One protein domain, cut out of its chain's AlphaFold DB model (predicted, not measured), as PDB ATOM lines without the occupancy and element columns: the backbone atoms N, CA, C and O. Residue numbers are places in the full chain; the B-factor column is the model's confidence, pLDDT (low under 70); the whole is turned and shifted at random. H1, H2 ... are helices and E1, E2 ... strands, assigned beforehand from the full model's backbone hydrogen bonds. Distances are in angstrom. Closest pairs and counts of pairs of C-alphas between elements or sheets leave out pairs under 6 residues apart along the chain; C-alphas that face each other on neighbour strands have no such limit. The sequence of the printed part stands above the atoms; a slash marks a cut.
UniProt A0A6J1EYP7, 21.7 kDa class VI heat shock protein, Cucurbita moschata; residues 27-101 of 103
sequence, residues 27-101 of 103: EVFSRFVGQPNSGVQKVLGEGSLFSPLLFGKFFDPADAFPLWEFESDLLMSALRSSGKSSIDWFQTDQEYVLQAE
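AT A GLANCE: This is residues 27 to 101 of the 103 residues of the protein "21.7 kDa class VI heat shock protein" of Cucurbita moschata (UniProt A0A6J1EYP7). A hairpin of two strands, E1 and E2, makes one side of this model, and from it a curved line of four short helices leads away: H3 packs on E1, then come H4, H2 and, at the far end from the strands, H1. A long stretch with no named element, residues 45 to 71, leaves H2, swings out in a wide loop and comes back to H3. The printed part has 75 residues with four named helices and two named strands, in the order H1, H2, H3, H4, E1, E2 along the chain; the sheet has the order E1 - E2 and is antiparallel. The class is mixed, helices and strands, but under half of the residues, 32 of 75, are in named elements. The whole is compact, with a radius of gyration of the C-alphas of 12.9 A, and its C-alphas span 33 by 25 by 23 A.

IN THESE COORDINATES: Begin with the sheet: find C-alpha 87 at (121.461, 204.471, 300.734), where E1, residues 87 to 91, begins, and go 13.7 A to C-alpha 91. E2, residues 96 to 100, comes back over 13.4 A and ends at C-alpha 100, at (120.241, 203.653, 296.473). Before the strands look for H3, residues 72 to 75, 5.0 A from first to last C-alpha, and H4, residues 77 to 81, 6.4 A. Farther back is H2, residues 39 to 44, 8.7 A long. H1, residues 27 to 33, is the longest helix; start at C-alpha 27, at (100.970, 199.526, 288.884), and follow it 10.0 A to C-alpha 33.

HOW THE PARTS SIT: Look first at the hairpin of E1 and E2, antiparallel neighbours with 165 degrees between their N-to-C directions. The C-alphas of Ile 87 and Ala 100 face each other at 4.5 A, and so do those of Gln 91 and Tyr 96, at 4.5 A. Within hydrogen-bond range you find N 88 and O 99, 2.9 A, and N 97 and O 90, 2.8 A. From E1 go to H3: their closest C-alphas, those of Trp 89 and Ser 72, are 6.5 A apart. H3 and H4 are close but not clearly touching, with the C-alphas of Asp 73 and Arg 80 closest at 7.4 A. H4 and H2 touch, and their closest C-alphas, those of Leu 79 and Val 43, are 5.1 A apart. H2 and H1 form a helical hairpin and only just touch, with 3 pairs of C-alphas within 8 A, the closest those of Gln 41 and Val 33 at 5.1 A. Their lines stand at a steep tilt of 43 degrees and they run opposite ways. H1 and H2 are both apart from E1 and from E2; H4 and E2 are only just apart, at 8.3 A. In H1, H2 and H4 every O i to N i+4 pair is within hydrogen-bond range; H3 is too short for such a pair, and its one O i to N i+3 pair is within range.

THE WHOLE: The C-alphas of Pro 36 and Asp 93 are the two farthest apart, at 35.5 A. The printed part runs from 27 to 101 and has no cut. The link from H2 to H3 is long, with 27 residues; within it residues 53 to 54 pair with residues 57 to 58, antiparallel. The other links are tight. The mean pLDDT of the printed part is 70.2, and 37 residues are under 70; look among them at residues 36 to 48 and 72 to 86.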
ATOM      1  N   GLU A  27     100.841 200.265 290.148       82.06
ATOM      2  CA  GLU A  27     100.970 199.526 288.884       82.06
ATOM      3  C   GLU A  27     102.355 199.721 288.243       82.06
ATOM      4  O   GLU A  27     102.953 198.774 287.726       82.06
ATOM      5  N   VAL A  28     102.885 200.947 288.300       80.50
ATOM      6  CA  VAL A  28     104.206 201.291 287.756       80.50
ATOM      7  C   VAL A  28     105.299 200.601 288.569       80.50
ATOM      8  O   VAL A  28     106.194 199.985 287.993       80.50
ATOM      9  N   PHE A  29     105.188 200.644 289.896       78.06
ATOM     10  CA  PHE A  29     106.102 199.972 290.815       78.06
ATOM     11  C   PHE A  29     106.074 198.449 290.636       78.06
ATOM     12  O   PHE A  29     107.122 197.826 290.496       78.06
ATOM     13  N   SER A  30     104.886 197.850 290.546       78.56
ATOM     14  CA  SER A  30     104.709 196.411 290.329       78.56
ATOM     15  C   SER A  30     105.336 195.953 289.009       78.56
ATOM     16  O   SER A  30     106.081 194.972 288.977       78.56
ATOM     17  N   ARG A  31     105.139 196.714 287.921       80.44
ATOM     18  CA  ARG A  31     105.817 196.444 286.643       80.44
ATOM     19  C   ARG A  31     107.332 196.580 286.745       80.44
ATOM     20  O   ARG A  31     108.029 195.774 286.140       80.44
ATOM     21  N   PHE A  32     107.828 197.574 287.480       75.75
ATOM     22  CA  PHE A  32     109.260 197.814 287.662       75.75
ATOM     23  C   PHE A  32     109.941 196.676 288.437       75.75
ATOM     24  O   PHE A  32     110.961 196.153 287.997       75.75
ATOM     25  N   VAL A  33     109.335 196.230 289.540       73.38
ATOM     26  CA  VAL A  33     109.834 195.122 290.373       73.38
ATOM     27  C   VAL A  33     109.669 193.762 289.681       73.38
ATOM     28  O   VAL A  33     110.487 192.865 289.876       73.38
ATOM     29  N   GLY A  34     108.634 193.601 288.852       72.44
ATOM     30  CA  GLY A  34     108.324 192.362 288.137       72.44
ATOM     31  C   GLY A  34     109.189 192.077 286.903       72.44
ATOM     32  O   GLY A  34     108.995 191.040 286.265       72.44
ATOM     33  N   GLN A  35     110.123 192.961 286.530       73.31
ATOM     34  CA  GLN A  35     110.986 192.721 285.373       73.31
ATOM     35  C   GLN A  35     111.994 191.591 285.656       73.31
ATOM     36  O   GLN A  35     112.712 191.636 286.660       73.31
ATOM     37  N   PRO A  36     112.098 190.580 284.770       55.78
ATOM     38  CA  PRO A  36     113.056 189.500 284.938       55.78
ATOM     39  C   PRO A  36     114.470 190.067 284.782       55.78
ATOM     40  O   PRO A  36     114.795 190.592 283.719       55.78
ATOM     41  N   ASN A  37     115.289 189.911 285.834       56.44
ATOM     42  CA  ASN A  37     116.729 190.217 285.919       56.44
ATOM     43  C   ASN A  37     117.167 191.525 286.617       56.44
ATOM     44  O   ASN A  37     117.972 192.264 286.059       56.44
ATOM     45  N   SER A  38     116.757 191.823 287.854       57.00
ATOM     46  CA  SER A  38     117.393 192.951 288.555       57.00
ATOM     47  C   SER A  38     117.427 192.795 290.070       57.00
ATOM     48  O   SER A  38     116.464 192.344 290.689       57.00
ATOM     49  N   GLY A  39     118.533 193.214 290.691       59.50
ATOM     50  CA  GLY A  39     118.653 193.336 292.148       59.50
ATOM     51  C   GLY A  39     117.510 194.131 292.791       59.50
ATOM     52  O   GLY A  39     117.254 193.954 293.972       59.50
ATOM     53  N   VAL A  40     116.750 194.904 292.004       65.62
ATOM     54  CA  VAL A  40     115.521 195.601 292.402       65.62
ATOM     55  C   VAL A  40     114.487 194.656 293.013       65.62
ATOM     56  O   VAL A  40     113.907 195.005 294.031       65.62
ATOM     57  N   GLN A  41     114.260 193.454 292.469       67.50
ATOM     58  CA  GLN A  41     113.269 192.538 293.052       67.50
ATOM     59  C   GLN A  41     113.699 192.035 294.436       67.50
ATOM     60  O   GLN A  41     112.875 191.908 295.334       67.50
ATOM     61  N   LYS A  42     115.000 191.817 294.644       63.16
ATOM     62  CA  LYS A  42     115.548 191.449 295.962       63.16
ATOM     63  C   LYS A  42     115.477 192.588 296.982       63.16
ATOM     64  O   LYS A  42     115.682 192.364 298.162       63.16
ATOM     65  N   VAL A  43     115.233 193.808 296.517       61.50
ATOM     66  CA  VAL A  43     115.384 195.044 297.285       61.50
ATOM     67  C   VAL A  43     114.036 195.688 297.586       61.50
ATOM     68  O   VAL A  43     113.745 196.014 298.729       61.50
ATOM     69  N   LEU A  44     113.217 195.857 296.551       67.81
ATOM     70  CA  LEU A  44     111.876 196.436 296.585       67.81
ATOM     71  C   LEU A  44     110.777 195.362 296.580       67.81
ATOM     72  O   LEU A  44     109.608 195.685 296.762       67.81
ATOM     73  N   GLY A  45     111.116 194.091 296.334       63.53
ATOM     74  CA  GLY A  45     110.145 192.991 296.300       63.53
ATOM     75  C   GLY A  45     109.874 192.345 297.659       63.53
ATOM     76  O   GLY A  45     108.801 191.778 297.840       63.53
ATOM     77  N   GLU A  46     110.789 192.468 298.630       60.62
ATOM     78  CA  GLU A  46     110.599 191.973 300.011       60.62
ATOM     79  C   GLU A  46     109.822 192.956 300.916       60.62
ATOM     80  O   GLU A  46     109.705 192.748 302.121       60.62
ATOM     81  N   GLY A  47     109.238 194.009 300.337       59.44
ATOM     82  CA  GLY A  47     108.361 194.958 301.017       59.44
ATOM     83  C   GLY A  47     107.808 195.973 300.021       59.44
ATOM     84  O   GLY A  47     108.546 196.814 299.518       59.44
ATOM     85  N   SER A  48     106.515 195.885 299.699       63.94
ATOM     86  CA  SER A  48     105.891 196.835 298.773       63.94
ATOM     87  C   SER A  48     105.744 198.196 299.448       63.94
ATOM     88  O   SER A  48     105.126 198.273 300.506       63.94
ATOM     89  N   LEU A  49     106.218 199.269 298.802       70.31
ATOM     90  CA  LEU A  49     105.943 200.659 299.207       70.31
ATOM     91  C   LEU A  49     104.436 200.984 299.249       70.31
ATOM     92  O   LEU A  49     104.041 201.992 299.824       70.31
ATOM     93  N   PHE A  50     103.607 200.122 298.655       73.75
ATOM     94  CA  PHE A  50     102.148 200.226 298.617       73.75
ATOM     95  C   PHE A  50     101.452 199.221 299.553       73.75
ATOM     96  O   PHE A  50     100.228 199.135 299.572       73.75
ATOM     97  N   SER A  51     102.206 198.433 300.326       73.31
ATOM     98  CA  SER A  51     101.639 197.569 301.367       73.31
ATOM     99  C   SER A  51     101.103 198.424 302.522       73.31
ATOM    100  O   SER A  51     101.774 199.373 302.902       73.31
ATOM    101  N   PRO A  52      99.976 198.079 303.170       69.81
ATOM    102  CA  PRO A  52      99.572 198.702 304.436       69.81
ATOM    103  C   PRO A  52     100.550 198.412 305.585       69.81
ATOM    104  O   PRO A  52     100.602 199.145 306.569       69.81
ATOM    105  N   LEU A  53     101.320 197.324 305.480       70.31
ATOM    106  CA  LEU A  53     102.383 196.972 306.415       70.31
ATOM    107  C   LEU A  53     103.718 197.472 305.852       70.31
ATOM    108  O   LEU A  53     104.398 196.739 305.129       70.31
ATOM    109  N   LEU A  54     104.074 198.714 306.175       68.94
ATOM    110  CA  LEU A  54     105.338 199.336 305.786       68.94
ATOM    111  C   LEU A  54     106.319 199.272 306.954       68.94
ATOM    112  O   LEU A  54     106.022 199.713 308.062       68.94
ATOM    113  N   PHE A  55     107.508 198.719 306.717       69.94
ATOM    114  CA  PHE A  55     108.632 198.780 307.666       69.94
ATOM    115  C   PHE A  55     108.297 198.254 309.075       69.94
ATOM    116  O   PHE A  55     108.743 198.788 310.089       69.94
ATOM    117  N   GLY A  56     107.465 197.208 309.144       65.81
ATOM    118  CA  GLY A  56     107.038 196.593 310.403       65.81
ATOM    119  C   GLY A  56     105.959 197.366 311.171       65.81
ATOM    120  O   GLY A  56     105.663 197.008 312.310       65.81
ATOM    121  N   LYS A  57     105.354 198.397 310.570       70.00
ATOM    122  CA  LYS A  57     104.219 199.148 311.123       70.00
ATOM    123  C   LYS A  57     103.023 199.096 310.172       70.00
ATOM    124  O   LYS A  57     103.184 199.069 308.956       70.00
ATOM    125  N   PHE A  58     101.825 199.056 310.744       75.06
ATOM    126  CA  PHE A  58     100.580 199.173 309.989       75.06
ATOM    127  C   PHE A  58     100.235 200.647 309.810       75.06
ATOM    128  O   PHE A  58     100.221 201.393 310.790       75.06
ATOM    129  N   PHE A  59      99.923 201.031 308.580       73.31
ATOM    130  CA  PHE A  59      99.431 202.355 308.235       73.31
ATOM    131  C   PHE A  59      98.018 202.250 307.684       73.31
ATOM    132  O   PHE A  59      97.684 201.298 306.972       73.31
ATOM    133  N   ASP A  60      97.188 203.223 308.047       76.56
ATOM    134  CA  ASP A  60      95.888 203.383 307.418       76.56
ATOM    135  C   ASP A  60      96.117 203.902 305.988       76.56
ATOM    136  O   ASP A  60      96.778 204.928 305.822       76.56
ATOM    137  N   PRO A  61      95.607 203.230 304.942       68.25
ATOM    138  CA  PRO A  61      95.713 203.718 303.569       68.25
ATOM    139  C   PRO A  61      95.043 205.086 303.336       68.25
ATOM    140  O   PRO A  61      95.274 205.692 302.290       68.25
ATOM    141  N   ALA A  62      94.219 205.577 304.269       71.94
ATOM    142  CA  ALA A  62      93.657 206.925 304.232       71.94
ATOM    143  C   ALA A  62      94.608 208.019 304.761       71.94
ATOM    144  O   ALA A  62      94.394 209.193 304.451       71.94
ATOM    145  N   ASP A  63      95.644 207.660 305.525       74.88
ATOM    146  CA  ASP A  63      96.589 208.619 306.096       74.88
ATOM    147  C   ASP A  63      97.778 208.864 305.162       74.88
ATOM    148  O   ASP A  63      98.405 207.945 304.629       74.88
ATOM    149  N   ALA A  64      98.123 210.142 304.982       69.19
ATOM    150  CA  ALA A  64      99.335 210.514 304.270       69.19
ATOM    151  C   ALA A  64     100.552 210.018 305.059       69.19
ATOM    152  O   ALA A  64     100.742 210.391 306.215       69.19
ATOM    153  N   PHE A  65     101.376 209.186 304.425       69.38
ATOM    154  CA  PHE A  65     102.526 208.565 305.064       69.38
ATOM    155  C   PHE A  65     103.798 209.412 304.854       69.38
ATOM    156  O   PHE A  65     104.298 209.496 303.726       69.38
ATOM    157  N   PRO A  66     104.344 210.053 305.904       70.75
ATOM    158  CA  PRO A  66     105.510 210.918 305.796       70.75
ATOM    159  C   PRO A  66     106.776 210.064 305.754       70.75
ATOM    160  O   PRO A  66     107.490 209.901 306.739       70.75
ATOM    161  N   LEU A  67     107.051 209.506 304.578       68.88
ATOM    162  CA  LEU A  67     108.218 208.670 304.280       68.88
ATOM    163  C   LEU A  67     109.542 209.254 304.824       68.88
ATOM    164  O   LEU A  67     110.408 208.506 305.260       68.88
ATOM    165  N   TRP A  68     109.660 210.584 304.856       68.38
ATOM    166  CA  TRP A  68     110.814 211.343 305.356       68.38
ATOM    167  C   TRP A  68     111.001 211.344 306.879       68.38
ATOM    168  O   TRP A  68     112.048 211.770 307.352       68.38
ATOM    169  N   GLU A  69     110.020 210.890 307.659       71.50
ATOM    170  CA  GLU A  69     110.157 210.734 309.115       71.50
ATOM    171  C   GLU A  69     110.791 209.390 309.513       71.50
ATOM    172  O   GLU A  69     111.034 209.142 310.696       71.50
ATOM    173  N   PHE A  70     111.073 208.516 308.543       70.62
ATOM    174  CA  PHE A  70     111.661 207.201 308.770       70.62
ATOM    175  C   PHE A  70     113.149 207.189 308.431       70.62
ATOM    176  O   PHE A  70     113.595 207.808 307.467       70.62
ATOM    177  N   GLU A  71     113.925 206.426 309.203       72.00
ATOM    178  CA  GLU A  71     115.328 206.190 308.872       72.00
ATOM    179  C   GLU A  71     115.429 205.373 307.580       72.00
ATOM    180  O   GLU A  71     114.767 204.341 307.427       72.00
ATOM    181  N   SER A  72     116.292 205.809 306.660       65.25
ATOM    182  CA  SER A  72     116.544 205.137 305.377       65.25
ATOM    183  C   SER A  72     116.935 203.665 305.557       65.25
ATOM    184  O   SER A  72     116.533 202.811 304.766       65.25
ATOM    185  N   ASP A  73     117.644 203.364 306.645       67.12
ATOM    186  CA  ASP A  73     117.963 202.024 307.136       67.12
ATOM    187  C   ASP A  73     116.741 201.125 307.339       67.12
ATOM    188  O   ASP A  73     116.760 199.951 306.971       67.12
ATOM    189  N   LEU A  74     115.676 201.669 307.932       69.00
ATOM    190  CA  LEU A  74     114.448 200.931 308.214       69.00
ATOM    191  C   LEU A  74     113.660 200.700 306.921       69.00
ATOM    192  O   LEU A  74     113.149 199.601 306.684       69.00
ATOM    193  N   LEU A  75     113.622 201.738 306.078       66.31
ATOM    194  CA  LEU A  75     112.913 201.750 304.802       66.31
ATOM    195  C   LEU A  75     113.471 200.720 303.823       66.31
ATOM    196  O   LEU A  75     112.735 200.033 303.123       66.31
ATOM    197  N   MET A  76     114.790 200.587 303.816       68.75
ATOM    198  CA  MET A  76     115.511 199.779 302.848       68.75
ATOM    199  C   MET A  76     116.357 198.706 303.543       68.75
ATOM    200  O   MET A  76     117.446 198.343 303.099       68.75
ATOM    201  N   SER A  77     115.850 198.161 304.645       66.94
ATOM    202  CA  SER A  77     116.507 197.094 305.412       66.94
ATOM    203  C   SER A  77     116.855 195.865 304.551       66.94
ATOM    204  O   SER A  77     117.929 195.280 304.717       66.94
ATOM    205  N   ALA A  78     116.021 195.543 303.553       62.59
ATOM    206  CA  ALA A  78     116.288 194.511 302.541       62.59
ATOM    207  C   ALA A  78     117.482 194.844 301.614       62.59
ATOM    208  O   ALA A  78     118.220 193.959 301.181       62.59
ATOM    209  N   LEU A  79     117.750 196.126 301.340       61.94
ATOM    210  CA  LEU A  79     118.941 196.541 300.585       61.94
ATOM    211  C   LEU A  79     120.224 196.331 301.369       61.94
ATOM    212  O   LEU A  79     121.241 195.922 300.800       61.94
ATOM    213  N   ARG A  80     120.189 196.650 302.665       63.22
ATOM    214  CA  ARG A  80     121.347 196.504 303.546       63.22
ATOM    215  C   ARG A  80     121.693 195.042 303.781       63.22
ATOM    216  O   ARG A  80     122.877 194.708 303.780       63.22
ATOM    217  N   SER A  81     120.693 194.169 303.925       62.78
ATOM    218  CA  SER A  81     120.917 192.724 304.078       62.78
ATOM    219  C   SER A  81     121.595 192.101 302.848       62.78
ATOM    220  O   SER A  81     122.389 191.173 302.998       62.78
ATOM    221  N   SER A  82     121.375 192.664 301.652       62.47
ATOM    222  CA  SER A  82     122.054 192.278 300.401       62.47
ATOM    223  C   SER A  82     123.547 192.669 300.359       62.47
ATOM    224  O   SER A  82     124.312 192.176 299.529       62.47
ATOM    225  N   GLY A  83     124.007 193.490 301.308       58.12
ATOM    226  CA  GLY A  83     125.402 193.480 301.740       58.12
ATOM    227  C   GLY A  83     126.360 194.486 301.109       58.12
ATOM    228  O   GLY A  83     127.554 194.293 301.328       58.12
ATOM    229  N   LYS A  84     125.911 195.525 300.370       56.47
ATOM    230  CA  LYS A  84     126.779 196.637 299.872       56.47
ATOM    231  C   LYS A  84     126.045 197.792 299.146       56.47
ATOM    232  O   LYS A  84     126.552 198.351 298.179       56.47
ATOM    233  N   SER A  85     124.861 198.186 299.592       62.34
ATOM    234  CA  SER A  85     124.170 199.351 299.018       62.34
ATOM    235  C   SER A  85     124.417 200.606 299.861       62.34
ATOM    236  O   SER A  85     124.155 200.618 301.068       62.34
ATOM    237  N   SER A  86     124.954 201.663 299.239       69.44
ATOM    238  CA  SER A  86     124.872 203.012 299.813       69.44
ATOM    239  C   SER A  86     123.442 203.498 299.635       69.44
ATOM    240  O   SER A  86     122.894 203.389 298.536       69.44
ATOM    241  N   ILE A  87     122.836 203.977 300.718       73.00
ATOM    242  CA  ILE A  87     121.461 204.471 300.734       73.00
ATOM    243  C   ILE A  87     121.508 205.865 301.328       73.00
ATOM    244  O   ILE A  87     121.857 206.023 302.498       73.00
ATOM    245  N   ASP A  88     121.158 206.849 300.515       75.25
ATOM    246  CA  ASP A  88     121.146 208.251 300.887       75.25
ATOM    247  C   ASP A  88     119.718 208.785 300.839       75.25
ATOM    248  O   ASP A  88     118.946 208.500 299.919       75.25
ATOM    249  N   TRP A  89     119.380 209.576 301.851       77.62
ATOM    250  CA  TRP A  89     118.149 210.346 301.907       77.62
ATOM    251  C   TRP A  89     118.514 211.812 301.979       77.62
ATOM    252  O   TRP A  89     119.240 212.225 302.885       77.62
ATOM    253  N   PHE A  90     118.006 212.615 301.056       79.81
ATOM    254  CA  PHE A  90     118.216 214.052 301.116       79.81
ATOM    255  C   PHE A  90     116.991 214.815 300.645       79.81
ATOM    256  O   PHE A  90     116.201 214.351 299.825       79.81
ATOM    257  N   GLN A  91     116.832 216.003 301.206       81.00
ATOM    258  CA  GLN A  91     115.804 216.942 300.806       81.00
ATOM    259  C   GLN A  91     116.413 217.954 299.837       81.00
ATOM    260  O   GLN A  91     117.499 218.483 300.074       81.00
ATOM    261  N   THR A  92     115.700 218.226 298.755       83.44
ATOM    262  CA  THR A  92     115.937 219.379 297.885       83.44
ATOM    263  C   THR A  92     114.882 220.446 298.166       83.44
ATOM    264  O   THR A  92     113.932 220.215 298.915       83.44
ATOM    265  N   ASP A  93     114.985 221.602 297.515       83.31
ATOM    266  CA  ASP A  93     113.981 222.666 297.644       83.31
ATOM    267  C   ASP A  93     112.568 222.237 297.189       83.31
ATOM    268  O   ASP A  93     111.595 222.935 297.469       83.31
ATOM    269  N   GLN A  94     112.442 221.113 296.469       80.00
ATOM    270  CA  GLN A  94     111.208 220.693 295.793       80.00
ATOM    271  C   GLN A  94     110.724 219.296 296.200       80.00
ATOM    272  O   GLN A  94     109.526 219.024 296.135       80.00
ATOM    273  N   GLU A  95     111.627 218.408 296.613       78.19
ATOM    274  CA  GLU A  95     111.320 216.991 296.814       78.19
ATOM    275  C   GLU A  95     112.241 216.321 297.836       78.19
ATOM    276  O   GLU A  95     113.363 216.769 298.088       78.19
ATOM    277  N   TYR A  96     111.766 215.208 298.395       75.50
ATOM    278  CA  TYR A  96     112.593 214.270 299.144       75.50
ATOM    279  C   TYR A  96     113.072 213.166 298.208       75.50
ATOM    280  O   TYR A  96     112.265 212.510 297.550       75.50
ATOM    281  N   VAL A  97     114.384 212.957 298.169       79.12
ATOM    282  CA  VAL A  97     115.034 211.987 297.292       79.12
ATOM    283  C   VAL A  97     115.578 210.839 298.129       79.12
ATOM    284  O   VAL A  97     116.401 211.040 299.023       79.12
ATOM    285  N   LEU A  98     115.132 209.627 297.796       76.38
ATOM    286  CA  LEU A  98     115.726 208.378 298.254       76.38
ATOM    287  C   LEU A  98     116.604 207.822 297.131       76.38
ATOM    288  O   LEU A  98     116.108 207.468 296.061       76.38
ATOM    289  N   GLN A  99     117.907 207.737 297.380       79.12
ATOM    290  CA  GLN A  99     118.890 207.219 296.440       79.12
ATOM    291  C   GLN A  99     119.500 205.931 296.986       79.12
ATOM    292  O   GLN A  99     119.910 205.868 298.141       79.12
ATOM    293  N   ALA A 100     119.590 204.908 296.139       74.19
ATOM    294  CA  ALA A 100     120.241 203.653 296.473       74.19
ATOM    295  C   ALA A 100     121.147 203.189 295.333       74.19
ATOM    296  O   ALA A 100     120.744 203.184 294.169       74.19
ATOM    297  N   GLU A 101     122.357 202.756 295.675       73.69
ATOM    298  CA  GLU A 101     123.241 202.072 294.736       73.69
ATOM    299  C   GLU A 101     122.870 200.584 294.665       73.69
ATOM    300  O   GLU A 101     122.927 199.857 295.662       73.69
TER     301      GLU A 101